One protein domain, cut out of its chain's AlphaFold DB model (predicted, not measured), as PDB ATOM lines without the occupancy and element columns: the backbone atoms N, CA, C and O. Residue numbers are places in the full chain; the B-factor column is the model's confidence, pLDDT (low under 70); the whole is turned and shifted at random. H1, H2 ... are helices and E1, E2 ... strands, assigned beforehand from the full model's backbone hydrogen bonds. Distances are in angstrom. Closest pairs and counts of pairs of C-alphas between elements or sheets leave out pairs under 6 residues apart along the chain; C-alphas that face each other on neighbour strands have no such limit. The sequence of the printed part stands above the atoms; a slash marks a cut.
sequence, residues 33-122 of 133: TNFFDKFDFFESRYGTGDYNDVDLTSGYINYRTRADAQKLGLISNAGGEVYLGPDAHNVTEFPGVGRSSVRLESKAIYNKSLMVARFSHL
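This is residues 33 to 122 of the 133 residues of the protein "Mixed-linked glucanase" of Colletotrichum higginsianum (strain IMI 349063) (UniProt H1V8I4). Little regular structure is here: loops make most of the body, around two short strand pairs set end to end, E2 with E3 and E1 with E4, as E3 runs on into E4. Small helices H1 and H2 sit near them, and residues 109 to 118 stick out. The 90 printed residues, 22 in named elements, run H1 E1 E2 H2 E3 E4: mixed, parallel E2-E3, antiparallel E1-E4. The whole is only just compact, close to loose: radius of gyration of the C-alphas 14.6 A, spans 41 by 32 by 22 A.

Look at E1, residues 39 to 41, and E4, 104 to 106: N 40 and O 105 are 2.8 A apart, within hydrogen-bond range. In E2, 61 to 63, and E3, 99 to 101, N 62 and O 99 are 2.8 A apart, within range. With H2, residues 66 to 71, E2 and E3 form a strand-helix-strand unit, two parallel neighbours with a helix between, its crossover right-handed. H2 has every O i to N i+4 pair within range.

Find H1, residues 35 to 38, from C-alpha 35 at (37.311, 48.340, -26.426); it is too short for such a pair. H2 is 8.7 A long; E4 ends at C-alpha 106, (31.003, 52.574, -20.816).

The farthest C-alphas, Glu 93 and Lys 112, are 43.0 A apart. The printed part has no cut; links E1 to E2 and H2 to E3 are long. No printed residue is under 70 in pLDDT.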
ATOM      1  N   THR A  33      41.509  47.162 -30.211       95.69
ATOM      2  CA  THR A  33      42.717  47.396 -29.411       95.69
ATOM      3  C   THR A  33      42.425  47.992 -28.037       95.69
ATOM      4  O   THR A  33      43.211  47.774 -27.121       95.69
ATOM      5  N   ASN A  34      41.302  48.703 -27.869       96.56
ATOM      6  CA  ASN A  34      41.001  49.458 -26.647       96.56
ATOM      7  C   ASN A  34      39.599  49.207 -26.060       96.56
ATOM      8  O   ASN A  34      39.310  49.685 -24.961       96.56
ATOM      9  N   PHE A  35      38.730  48.469 -26.761       97.12
ATOM     10  CA  PHE A  35      37.311  48.340 -26.426       97.12
ATOM     11  C   PHE A  35      37.107  47.917 -24.970       97.12
ATOM     12  O   PHE A  35      36.540  48.663 -24.182       97.12
ATOM     13  N   PHE A  36      37.649  46.767 -24.568       97.38
ATOM     14  CA  PHE A  36      37.447  46.232 -23.218       97.38
ATOM     15  C   PHE A  36      38.079  47.069 -22.100       97.38
ATOM     16  O   PHE A  36      37.755  46.854 -20.933       97.38
ATOM     17  N   ASP A  37      38.979  47.999 -22.422       97.38
ATOM     18  CA  ASP A  37      39.569  48.908 -21.437       97.38
ATOM     19  C   ASP A  37      38.684  50.134 -21.191       97.38
ATOM     20  O   ASP A  37      38.753  50.731 -20.114       97.38
ATOM     21  N   LYS A  38      37.813  50.482 -22.147       97.62
ATOM     22  CA  LYS A  38      36.862  51.595 -22.047       97.62
ATOM     23  C   LYS A  38      35.498  51.205 -21.452       97.62
ATOM     24  O   LYS A  38      34.683  52.094 -21.210       97.62
ATOM     25  N   PHE A  39      35.263  49.922 -21.171       98.31
ATOM     26  CA  PHE A  39      34.044  49.425 -20.520       98.31
ATOM     27  C   PHE A  39      34.337  48.800 -19.152       98.31
ATOM     28  O   PHE A  39      35.368  48.155 -18.955       98.31
ATOM     29  N   ASP A  40      33.399  48.974 -18.228       98.25
ATOM     30  CA  ASP A  40      33.282  48.189 -17.006       98.25
ATOM     31  C   ASP A  40      32.403  46.957 -17.256       98.25
ATOM     32  O   ASP A  40      31.504  46.973 -18.098       98.25
ATOM     33  N   PHE A  41      32.691  45.870 -16.540       98.06
ATOM     34  CA  PHE A  41      31.950  44.613 -16.629       98.06
ATOM     35  C   PHE A  41      31.070  44.478 -15.395       98.06
ATOM     36  O   PHE A  41      31.589  44.345 -14.287       98.06
ATOM     37  N   PHE A  42      29.755  44.487 -15.594       97.25
ATOM     38  CA  PHE A  42      28.818  44.183 -14.521       97.25
ATOM     39  C   PHE A  42      28.961  42.705 -14.127       97.25
ATOM     40  O   PHE A  42      28.999  41.829 -14.993       97.25
ATOM     41  N   GLU A  43      29.044  42.425 -12.829       97.25
ATOM     42  CA  GLU A  43      29.166  41.071 -12.286       97.25
ATOM     43  C   GLU A  43      27.891  40.698 -11.530       97.25
ATOM     44  O   GLU A  43      27.499  41.391 -10.591       97.25
ATOM     45  N   SER A  44      27.271  39.578 -11.911       97.19
ATOM     46  CA  SER A  44      26.113  39.051 -11.189       97.19
ATOM     47  C   SER A  44      26.535  38.487  -9.837       97.19
ATOM     48  O   SER A  44      27.354  37.568  -9.753       97.19
ATOM     49  N   ARG A  45      25.911  38.970  -8.766       96.25
ATOM     50  CA  ARG A  45      26.150  38.516  -7.397       96.25
ATOM     51  C   ARG A  45      24.945  37.735  -6.890       96.25
ATOM     52  O   ARG A  45      23.905  38.283  -6.548       96.25
ATOM     53  N   TYR A  46      25.110  36.421  -6.821       94.12
ATOM     54  CA  TYR A  46      24.102  35.510  -6.288       94.12
ATOM     55  C   TYR A  46      24.179  35.420  -4.758       94.12
ATOM     56  O   TYR A  46      25.244  35.575  -4.166       94.12
ATOM     57  N   GLY A  47      23.050  35.107  -4.115       92.00
ATOM     58  CA  GLY A  47      22.991  34.843  -2.671       92.00
ATOM     59  C   GLY A  47      22.913  36.086  -1.777       92.00
ATOM     60  O   GLY A  47      22.975  35.948  -0.560       92.00
ATOM     61  N   THR A  48      22.749  37.280  -2.349       92.69
ATOM     62  CA  THR A  48      22.578  38.532  -1.588       92.69
ATOM     63  C   THR A  48      21.147  38.732  -1.076       92.69
ATOM     64  O   THR A  48      20.928  39.499  -0.142       92.69
ATOM     65  N   GLY A  49      20.176  38.023  -1.660       89.00
ATOM     66  CA  GLY A  49      18.749  38.194  -1.378       89.00
ATOM     67  C   GLY A  49      18.079  39.302  -2.200       89.00
ATOM     68  O   GLY A  49      16.857  39.411  -2.151       89.00
ATOM     69  N   ASP A  50      18.845  40.067  -2.985       91.50
ATOM     70  CA  ASP A  50      18.339  41.054  -3.941       91.50
ATOM     71  C   ASP A  50      18.570  40.551  -5.373       91.50
ATOM     72  O   ASP A  50      19.687  40.208  -5.755       91.50
ATOM     73  N   TYR A  51      17.513  40.484  -6.184       87.56
ATOM     74  CA  TYR A  51      17.640  40.030  -7.571       87.56
ATOM     75  C   TYR A  51      18.358  41.067  -8.451       87.56
ATOM     76  O   TYR A  51      19.001  40.702  -9.434       87.56
ATOM     77  N   ASN A  52      18.334  42.347  -8.068       92.00
ATOM     78  CA  ASN A  52      19.020  43.420  -8.794       92.00
ATOM     79  C   ASN A  52      20.544  43.243  -8.815       92.00
ATOM     80  O   ASN A  52      21.205  43.710  -9.740       92.00
ATOM     81  N   ASP A  53      21.088  42.528  -7.831       93.19
ATOM     82  CA  ASP A  53      22.502  42.163  -7.779       93.19
ATOM     83  C   ASP A  53      22.872  41.099  -8.828       93.19
ATOM     84  O   ASP A  53      24.037  40.985  -9.206       93.19
ATOM     85  N   VAL A  54      21.904  40.316  -9.317       95.06
ATOM     86  CA  VAL A  54      22.096  39.348 -10.408       95.06
ATOM     87  C   VAL A  54      21.837  40.009 -11.754       95.06
ATOM     88  O   VAL A  54      22.694  39.957 -12.637       95.06
ATOM     89  N   ASP A  55      20.663  40.610 -11.913       95.19
ATOM     90  CA  ASP A  55      20.266  41.355 -13.101       95.19
ATOM     91  C   ASP A  55      19.128  42.322 -12.762       95.19
ATOM     92  O   ASP A  55      18.080  41.919 -12.254       95.19
ATOM     93  N   LEU A  56      19.299  43.595 -13.124       94.56
ATOM     94  CA  LEU A  56      18.313  44.653 -12.873       94.56
ATOM     95  C   LEU A  56      16.962  44.397 -13.562       94.56
ATOM     96  O   LEU A  56      15.941  44.926 -13.134       94.56
ATOM     97  N   THR A  57      16.939  43.598 -14.634       94.38
ATOM     98  CA  THR A  57      15.706  43.214 -15.345       94.38
ATOM     99  C   THR A  57      15.137  41.868 -14.913       94.38
ATOM    100  O   THR A  57      14.177  41.371 -15.501       94.38
ATOM    101  N   SER A  58      15.689  41.292 -13.851       92.19
ATOM    102  CA  SER A  58      15.295  40.001 -13.309       92.19
ATOM    103  C   SER A  58      15.374  38.809 -14.280       92.19
ATOM    104  O   SER A  58      14.554  37.891 -14.227       92.19
ATOM    105  N   GLY A  59      16.356  38.812 -15.186       93.25
ATOM    106  CA  GLY A  59      16.598  37.741 -16.152       93.25
ATOM    107  C   GLY A  59      17.377  36.545 -15.590       93.25
ATOM    108  O   GLY A  59      18.165  36.663 -14.655       93.25
ATOM    109  N   TYR A  60      17.213  35.374 -16.221       95.00
ATOM    110  CA  TYR A  60      17.931  34.144 -15.856       95.00
ATOM    111  C   TYR A  60      19.363  34.116 -16.417       95.00
ATOM    112  O   TYR A  60      19.683  33.367 -17.346       95.00
ATOM    113  N   ILE A  61      20.231  34.966 -15.865       96.00
ATOM    114  CA  ILE A  61      21.558  35.266 -16.416       96.00
ATOM    115  C   ILE A  61      22.650  35.324 -15.342       96.00
ATOM    116  O   ILE A  61      22.387  35.632 -14.185       96.00
ATOM    117  N   ASN A  62      23.894  35.036 -15.719       97.12
ATOM    118  CA  ASN A  62      25.079  35.170 -14.874       97.12
ATOM    119  C   ASN A  62      26.141  36.018 -15.591       97.12
ATOM    120  O   ASN A  62      26.931  35.508 -16.388       97.12
ATOM    121  N   TYR A  63      26.149  37.323 -15.339       98.19
ATOM    122  CA  TYR A  63      27.150  38.223 -15.893       98.19
ATOM    123  C   TYR A  63      28.519  37.972 -15.265       98.19
ATOM    124  O   TYR A  63      28.677  37.964 -14.043       98.19
ATOM    125  N   ARG A  64      29.509  37.727 -16.123       98.19
ATOM    126  CA  ARG A  64      30.871  37.366 -15.726       98.19
ATOM    127  C   ARG A  64      31.796  38.577 -15.761       98.19
ATOM    128  O   ARG A  64      31.685  39.436 -16.635       98.19
ATOM    129  N   THR A  65      32.783  38.572 -14.869       98.19
ATOM    130  CA  THR A  65      33.913  39.509 -14.924       98.19
ATOM    131  C   THR A  65      34.677  39.367 -16.244       98.19
ATOM    132  O   THR A  65      34.650  38.308 -16.874       98.19
ATOM    133  N   ARG A  66      35.433  40.398 -16.647       97.75
ATOM    134  CA  ARG A  66      36.263  40.361 -17.869       97.75
ATOM    135  C   ARG A  66      37.179  39.135 -17.929       97.75
ATOM    136  O   ARG A  66      37.254  38.478 -18.964       97.75
ATOM    137  N   ALA A  67      37.861  38.819 -16.827       97.62
ATOM    138  CA  ALA A  67      38.809  37.706 -16.771       97.62
ATOM    139  C   ALA A  67      38.115  36.348 -16.959       97.62
ATOM    140  O   ALA A  67      38.619  35.488 -17.683       97.62
ATOM    141  N   ASP A  68      36.947  36.159 -16.347       97.44
ATOM    142  CA  ASP A  68      36.177  34.927 -16.498       97.44
ATOM    143  C   ASP A  68      35.526  34.830 -17.872       97.44
ATOM    144  O   ASP A  68      35.552  33.769 -18.489       97.44
ATOM    145  N   ALA A  69      35.001  35.940 -18.387       98.12
ATOM    146  CA  ALA A  69      34.436  36.018 -19.724       98.12
ATOM    147  C   ALA A  69      35.468  35.650 -20.802       98.12
ATOM    148  O   ALA A  69      35.134  34.921 -21.732       98.12
ATOM    149  N   GLN A  70      36.728  36.082 -20.661       97.12
ATOM    150  CA  GLN A  70      37.819  35.668 -21.555       97.12
ATOM    151  C   GLN A  70      38.088  34.165 -21.469       97.12
ATOM    152  O   GLN A  70      38.169  33.496 -22.496       97.12
ATOM    153  N   LYS A  71      38.200  33.616 -20.252       96.94
ATOM    154  CA  LYS A  71      38.451  32.177 -20.043       96.94
ATOM    155  C   LYS A  71      37.328  31.301 -20.593       96.94
ATOM    156  O   LYS A  71      37.595  30.225 -21.112       96.94
ATOM    157  N   LEU A  72      36.087  31.765 -20.470       96.81
ATOM    158  CA  LEU A  72      34.891  31.092 -20.970       96.81
ATOM    159  C   LEU A  72      34.643  31.344 -22.467       96.81
ATOM    160  O   LEU A  72      33.697  30.792 -23.019       96.81
ATOM    161  N   GLY A  73      35.459  32.175 -23.126       97.00
ATOM    162  CA  GLY A  73      35.297  32.514 -24.541       97.00
ATOM    163  C   GLY A  73      34.082  33.396 -24.849       97.00
ATOM    164  O   GLY A  73      33.691  33.506 -26.005       97.00
ATOM    165  N   LEU A  74      33.491  34.039 -23.838       97.94
ATOM    166  CA  LEU A  74      32.353  34.956 -23.983       97.94
ATOM    167  C   LEU A  74      32.763  36.280 -24.626       97.94
ATOM    168  O   LEU A  74      31.935  36.972 -25.216       97.94
ATOM    169  N   ILE A  75      34.042  36.644 -24.498       98.00
ATOM    170  CA  ILE A  75      34.613  37.829 -25.128       98.00
ATOM    171  C   ILE A  75      35.929  37.507 -25.821       98.00
ATOM    172  O   ILE A  75      36.719  36.688 -25.352       98.00
ATOM    173  N   SER A  76      36.180  38.189 -26.933       96.69
ATOM    174  CA  SER A  76      37.442  38.119 -27.666       96.69
ATOM    175  C   SER A  76      37.632  39.387 -28.488       96.69
ATOM    176  O   SER A  76      36.668  40.057 -28.842       96.69
ATOM    177  N   ASN A  77      38.876  39.726 -28.791       94.62
ATOM    178  CA  ASN A  77      39.243  40.742 -29.777       94.62
ATOM    179  C   ASN A  77      40.185  40.177 -30.859       94.62
ATOM    180  O   ASN A  77      40.855  40.923 -31.577       94.62
ATOM    181  N   ALA A  78      40.284  38.846 -30.953       85.00
ATOM    182  CA  ALA A  78      41.110  38.180 -31.948       85.00
ATOM    183  C   ALA A  78      40.548  38.411 -33.362       85.00
ATOM    184  O   ALA A  78      39.346  38.308 -33.584       85.00
ATOM    185  N   GLY A  79      41.423  38.700 -34.330       83.25
ATOM    186  CA  GLY A  79      41.019  38.935 -35.724       83.25
ATOM    187  C   GLY A  79      40.604  40.375 -36.046       83.25
ATOM    188  O   GLY A  79      40.132  40.626 -37.148       83.25
ATOM    189  N   GLY A  80      40.808  41.324 -35.125       92.12
ATOM    190  CA  GLY A  80      40.576  42.753 -35.369       92.12
ATOM    191  C   GLY A  80      39.140  43.221 -35.118       92.12
ATOM    192  O   GLY A  80      38.884  44.423 -35.189       92.12
ATOM    193  N   GLU A  81      38.236  42.315 -34.750       94.44
ATOM    194  CA  GLU A  81      36.860  42.614 -34.346       94.44
ATOM    195  C   GLU A  81      36.637  42.271 -32.873       94.44
ATOM    196  O   GLU A  81      37.324  41.421 -32.309       94.44
ATOM    197  N   VAL A  82      35.664  42.932 -32.248       97.44
ATOM    198  CA  VAL A  82      35.243  42.633 -30.879       97.44
ATOM    199  C   VAL A  82      34.108  41.620 -30.917       97.44
ATOM    200  O   VAL A  82      33.077  41.845 -31.546       97.44
ATOM    201  N   TYR A  83      34.287  40.524 -30.193       97.38
ATOM    202  CA  TYR A  83      33.279  39.507 -29.957       97.38
ATOM    203  C   TYR A  83      32.722  39.633 -28.538       97.38
ATOM    204  O   TYR A  83      33.485  39.722 -27.572       97.38
ATOM    205  N   LEU A  84      31.394  39.600 -28.436       97.31
ATOM    206  CA  LEU A  84      30.620  39.507 -27.202       97.31
ATOM    207  C   LEU A  84      29.543  38.438 -27.414       97.31
ATOM    208  O   LEU A  84      28.759  38.534 -28.361       97.31
ATOM    209  N   GLY A  85      29.482  37.436 -26.544       96.69
ATOM    210  CA  GLY A  85      28.513  36.353 -26.655       96.69
ATOM    211  C   GLY A  85      28.158  35.718 -25.311       96.69
ATOM    212  O   GLY A  85      28.926  35.814 -24.353       96.69
ATOM    213  N   PRO A  86      26.985  35.068 -25.220       96.44
ATOM    214  CA  PRO A  86      26.641  34.235 -24.079       96.44
ATOM    215  C   PRO A  86      27.326  32.866 -24.182       96.44
ATOM    216  O   PRO A  86      27.821  32.472 -25.238       96.44
ATOM    217  N   ASP A  87      27.285  32.096 -23.099       97.00
ATOM    218  CA  ASP A  87      27.658  30.685 -23.131       97.00
ATOM    219  C   ASP A  87      26.672  29.917 -24.018       97.00
ATOM    220  O   ASP A  87      25.492  29.780 -23.686       97.00
ATOM    221  N   ALA A  88      27.162  29.428 -25.154       94.00
ATOM    222  CA  ALA A  88      26.384  28.685 -26.139       94.00
ATOM    223  C   ALA A  88      26.641  27.168 -26.104       94.00
ATOM    224  O   ALA A  88      26.092  26.442 -26.933       94.00
ATOM    225  N   HIS A  89      27.480  26.683 -25.186       93.69
ATOM    226  CA  HIS A  89      27.966  25.303 -25.200       93.69
ATOM    227  C   HIS A  89      27.470  24.483 -24.016       93.69
ATOM    228  O   HIS A  89      27.210  23.291 -24.177       93.69
ATOM    229  N   ASN A  90      27.299  25.106 -22.849       94.25
ATOM    230  CA  ASN A  90      26.859  24.387 -21.661       94.25
ATOM    231  C   ASN A  90      25.335  24.428 -21.490       94.25
ATOM    232  O   ASN A  90      24.649  25.415 -21.803       94.25
ATOM    233  N   VAL A  91      24.810  23.329 -20.947       94.06
ATOM    234  CA  VAL A  91      23.430  23.249 -20.465       94.06
ATOM    235  C   VAL A  91      23.329  24.058 -19.176       94.06
ATOM    236  O   VAL A  91      24.167  23.939 -18.285       94.06
ATOM    237  N   THR A  92      22.315  24.916 -19.096       93.88
ATOM    238  CA  THR A  92      22.011  25.695 -17.894       93.88
ATOM    239  C   THR A  92      20.865  25.008 -17.169       93.88
ATOM    240  O   THR A  92      19.757  24.944 -17.698       93.88
ATOM    241  N   GLU A  93      21.141  24.485 -15.978       92.94
ATOM    242  CA  GLU A  93      20.149  23.815 -15.133       92.94
ATOM    243  C   GLU A  93      19.185  24.821 -14.497       92.94
ATOM    244  O   GLU A  93      19.545  25.982 -14.311       92.94
ATOM    245  N   PHE A  94      17.977  24.380 -14.133       88.88
ATOM    246  CA  PHE A  94      17.001  25.165 -13.369       88.88
ATOM    247  C   PHE A  94      16.371  24.301 -12.260       88.88
ATOM    248  O   PHE A  94      15.941  23.182 -12.550       88.88
ATOM    249  N   PRO A  95      16.249  24.802 -11.013       90.62
ATOM    250  CA  PRO A  95      16.627  26.142 -10.548       90.62
ATOM    251  C   PRO A  95      18.128  26.270 -10.253       90.62
ATOM    252  O   PRO A  95      18.782  25.297  -9.883       90.62
ATOM    253  N   GLY A  96      18.677  27.480 -10.370       91.50
ATOM    254  CA  GLY A  96      20.081  27.731 -10.058       91.50
ATOM    255  C   GLY A  96      20.622  29.028 -10.647       91.50
ATOM    256  O   GLY A  96      19.933  30.046 -10.699       91.50
ATOM    257  N   VAL A  97      21.889  28.972 -11.053       94.38
ATOM    258  CA  VAL A  97      22.601  30.072 -11.707       94.38
ATOM    259  C   VAL A  97      22.205  30.117 -13.180       94.38
ATOM    260  O   VAL A  97      22.212  29.095 -13.866       94.38
ATOM    261  N   GLY A  98      21.873  31.313 -13.661       95.75
ATOM    262  CA  GLY A  98      21.489  31.556 -15.044       95.75
ATOM    263  C   GLY A  98      22.623  31.366 -16.052       95.75
ATOM    264  O   GLY A  98      23.776  31.100 -15.704       95.75
ATOM    265  N   ARG A  99      22.300  31.532 -17.338       97.19
ATOM    266  CA  ARG A  99      23.275  31.357 -18.425       97.19
ATOM    267  C   ARG A  99      24.366  32.422 -18.336       97.19
ATOM    268  O   ARG A  99      24.064  33.604 -18.176       97.19
ATOM    269  N   SER A 100      25.628  32.022 -18.474       97.81
ATOM    270  CA  SER A 100      26.736  32.978 -18.431       97.81
ATOM    271  C   SER A 100      26.701  33.924 -19.632       97.81
ATOM    272  O   SER A 100      26.498  33.487 -20.764       97.81
ATOM    273  N   SER A 101      26.896  35.216 -19.390       97.81
ATOM    274  CA  SER A 101      26.975  36.255 -20.424       97.81
ATOM    275  C   SER A 101      27.807  37.434 -19.912       97.81
ATOM    276  O   SER A 101      28.452  37.346 -18.865       97.81
ATOM    277  N   VAL A 102      27.807  38.539 -20.646       98.12
ATOM    278  CA  VAL A 102      28.477  39.784 -20.274       98.12
ATOM    279  C   VAL A 102      27.538  40.971 -20.438       98.12
ATOM    280  O   VAL A 102      26.714  41.007 -21.351       98.12
ATOM    281  N   ARG A 103      27.683  41.945 -19.544       97.94
ATOM    282  CA  ARG A 103      27.058  43.264 -19.620       97.94
ATOM    283  C   ARG A 103      28.162  44.292 -19.447       97.94
ATOM    284  O   ARG A 103      28.890  44.251 -18.455       97.94
ATOM    285  N   LEU A 104      28.311  45.149 -20.450       97.94
ATOM    286  CA  LEU A 104      29.364  46.151 -20.513       97.94
ATOM    287  C   LEU A 104      28.743  47.536 -20.370       97.94
ATOM    288  O   LEU A 104      27.761  47.843 -21.040       97.94
ATOM    289  N   GLU A 105      29.342  48.371 -19.532       97.44
ATOM    290  CA  GLU A 105      28.906  49.749 -19.302       97.44
ATOM    291  C   GLU A 105      30.081  50.685 -19.579       97.44
ATOM    292  O   GLU A 105      31.197  50.439 -19.123       97.44
ATOM    293  N   SER A 106      29.894  51.700 -20.427       97.06
ATOM    294  CA  SER A 106      31.003  52.574 -20.816       97.06
ATOM    295  C   SER A 106      31.489  53.380 -19.616       97.06
ATOM    296  O   SER A 106      30.691  53.984 -18.903       97.06
ATOM    297  N   LYS A 107      32.810  53.474 -19.448       97.25
ATOM    298  CA  LYS A 107      33.420  54.338 -18.423       97.25
ATOM    299  C   LYS A 107      33.163  55.815 -18.700       97.25
ATOM    300  O   LYS A 107      33.050  56.621 -17.781       97.25
ATOM    301  N   ALA A 108      33.110  56.179 -19.981       95.88
ATOM    302  CA  ALA A 108      32.758  57.522 -20.404       95.88
ATOM    303  C   ALA A 108      31.237  57.727 -20.358       95.88
ATOM    304  O   ALA A 108      30.462  56.831 -20.699       95.88
ATOM    305  N   ILE A 109      30.827  58.935 -19.972       95.19
ATOM    306  CA  ILE A 109      29.429  59.369 -19.937       95.19
ATOM    307  C   ILE A 109      29.276  60.531 -20.911       95.19
ATOM    308  O   ILE A 109      29.940  61.559 -20.775       95.19
ATOM    309  N   TYR A 110      28.362  60.390 -21.869       92.62
ATOM    310  CA  TYR A 110      28.112  61.398 -22.893       92.62
ATOM    311  C   TYR A 110      26.741  62.038 -22.684       92.62
ATOM    312  O   TYR A 110      25.721  61.357 -22.652       92.62
ATOM    313  N   ASN A 111      26.702  63.366 -22.556       91.12
ATOM    314  CA  ASN A 111      25.447  64.110 -22.385       91.12
ATOM    315  C   ASN A 111      24.788  64.442 -23.740       91.12
ATOM    316  O   ASN A 111      23.570  64.407 -23.889       91.12
ATOM    317  N   LYS A 112      25.604  64.783 -24.747       91.00
ATOM    318  CA  LYS A 112      25.172  65.062 -26.123       91.00
ATOM    319  C   LYS A 112      26.242  64.566 -27.083       91.00
ATOM    320  O   LYS A 112      27.293  65.187 -27.197       91.00
ATOM    321  N   SER A 113      25.967  63.470 -27.772       90.50
ATOM    322  CA  SER A 113      26.921  62.831 -28.676       90.50
ATOM    323  C   SER A 113      26.212  62.220 -29.874       90.50
ATOM    324  O   SER A 113      25.051  61.822 -29.788       90.50
ATOM    325  N   LEU A 114      26.945  62.102 -30.976       93.50
ATOM    326  CA  LEU A 114      26.597  61.200 -32.062       93.50
ATOM    327  C   LEU A 114      27.400  59.912 -31.867       93.50
ATOM    328  O   LEU A 114      28.616  59.913 -32.034       93.50
ATOM    329  N   MET A 115      26.721  58.829 -31.497       95.19
ATOM    330  CA  MET A 115      27.335  57.507 -31.379       95.19
ATOM    331  C   MET A 115      27.130  56.746 -32.684       95.19
ATOM    332  O   MET A 115      25.996  56.548 -33.121       95.19
ATOM    333  N   VAL A 116      28.226  56.322 -33.309       95.81
ATOM    334  CA  VAL A 116      28.195  55.497 -34.521       95.81
ATOM    335  C   VAL A 116      28.846  54.164 -34.199       95.81
ATOM    336  O   VAL A 116      30.056  54.092 -34.006       95.81
ATOM    337  N   ALA A 117      28.039  53.108 -34.154       95.38
ATOM    338  CA  ALA A 117      28.507  51.746 -33.948       95.38
ATOM    339  C   ALA A 117      28.367  50.938 -35.244       95.38
ATOM    340  O   ALA A 117      27.362  51.038 -35.952       95.38
ATOM    341  N   ARG A 118      29.387  50.137 -35.563       95.25
ATOM    342  CA  ARG A 118      29.386  49.216 -36.703       95.25
ATOM    343  C   ARG A 118      29.433  47.790 -36.177       95.25
ATOM    344  O   ARG A 118      30.333  47.450 -35.421       95.25
ATOM    345  N   PHE A 119      28.499  46.968 -36.636       94.62
ATOM    346  CA  PHE A 119      28.390  45.568 -36.246       94.62
ATOM    347  C   PHE A 119      28.582  44.680 -37.470       94.62
ATOM    348  O   PHE A 119      27.905  44.875 -38.480       94.62
ATOM    349  N   SER A 120      29.478  43.698 -37.377       94.81
ATOM    350  CA  SER A 120      29.556  42.593 -38.339       94.81
ATOM    351  C   SER A 120      28.480  41.534 -38.058       94.81
ATOM    352  O   SER A 120      28.009  40.869 -38.979       94.81
ATOM    353  N   HIS A 121      28.035  41.416 -36.801       94.81
ATOM    354  CA  HIS A 121      26.983  40.498 -36.365       94.81
ATOM    355  C   HIS A 121      26.257  41.032 -35.115       94.81
ATOM    356  O   HIS A 121      26.877  41.622 -34.234       94.81
ATOM    357  N   LEU A 122      24.947  40.786 -35.017       94.88
ATOM    358  CA  LEU A 122      24.124  41.049 -33.829       94.88
ATOM    359  C   LEU A 122      23.495  39.740 -33.328       94.88
ATOM    360  O   LEU A 122      23.312  38.819 -34.131       94.88
TER     361      LEU A 122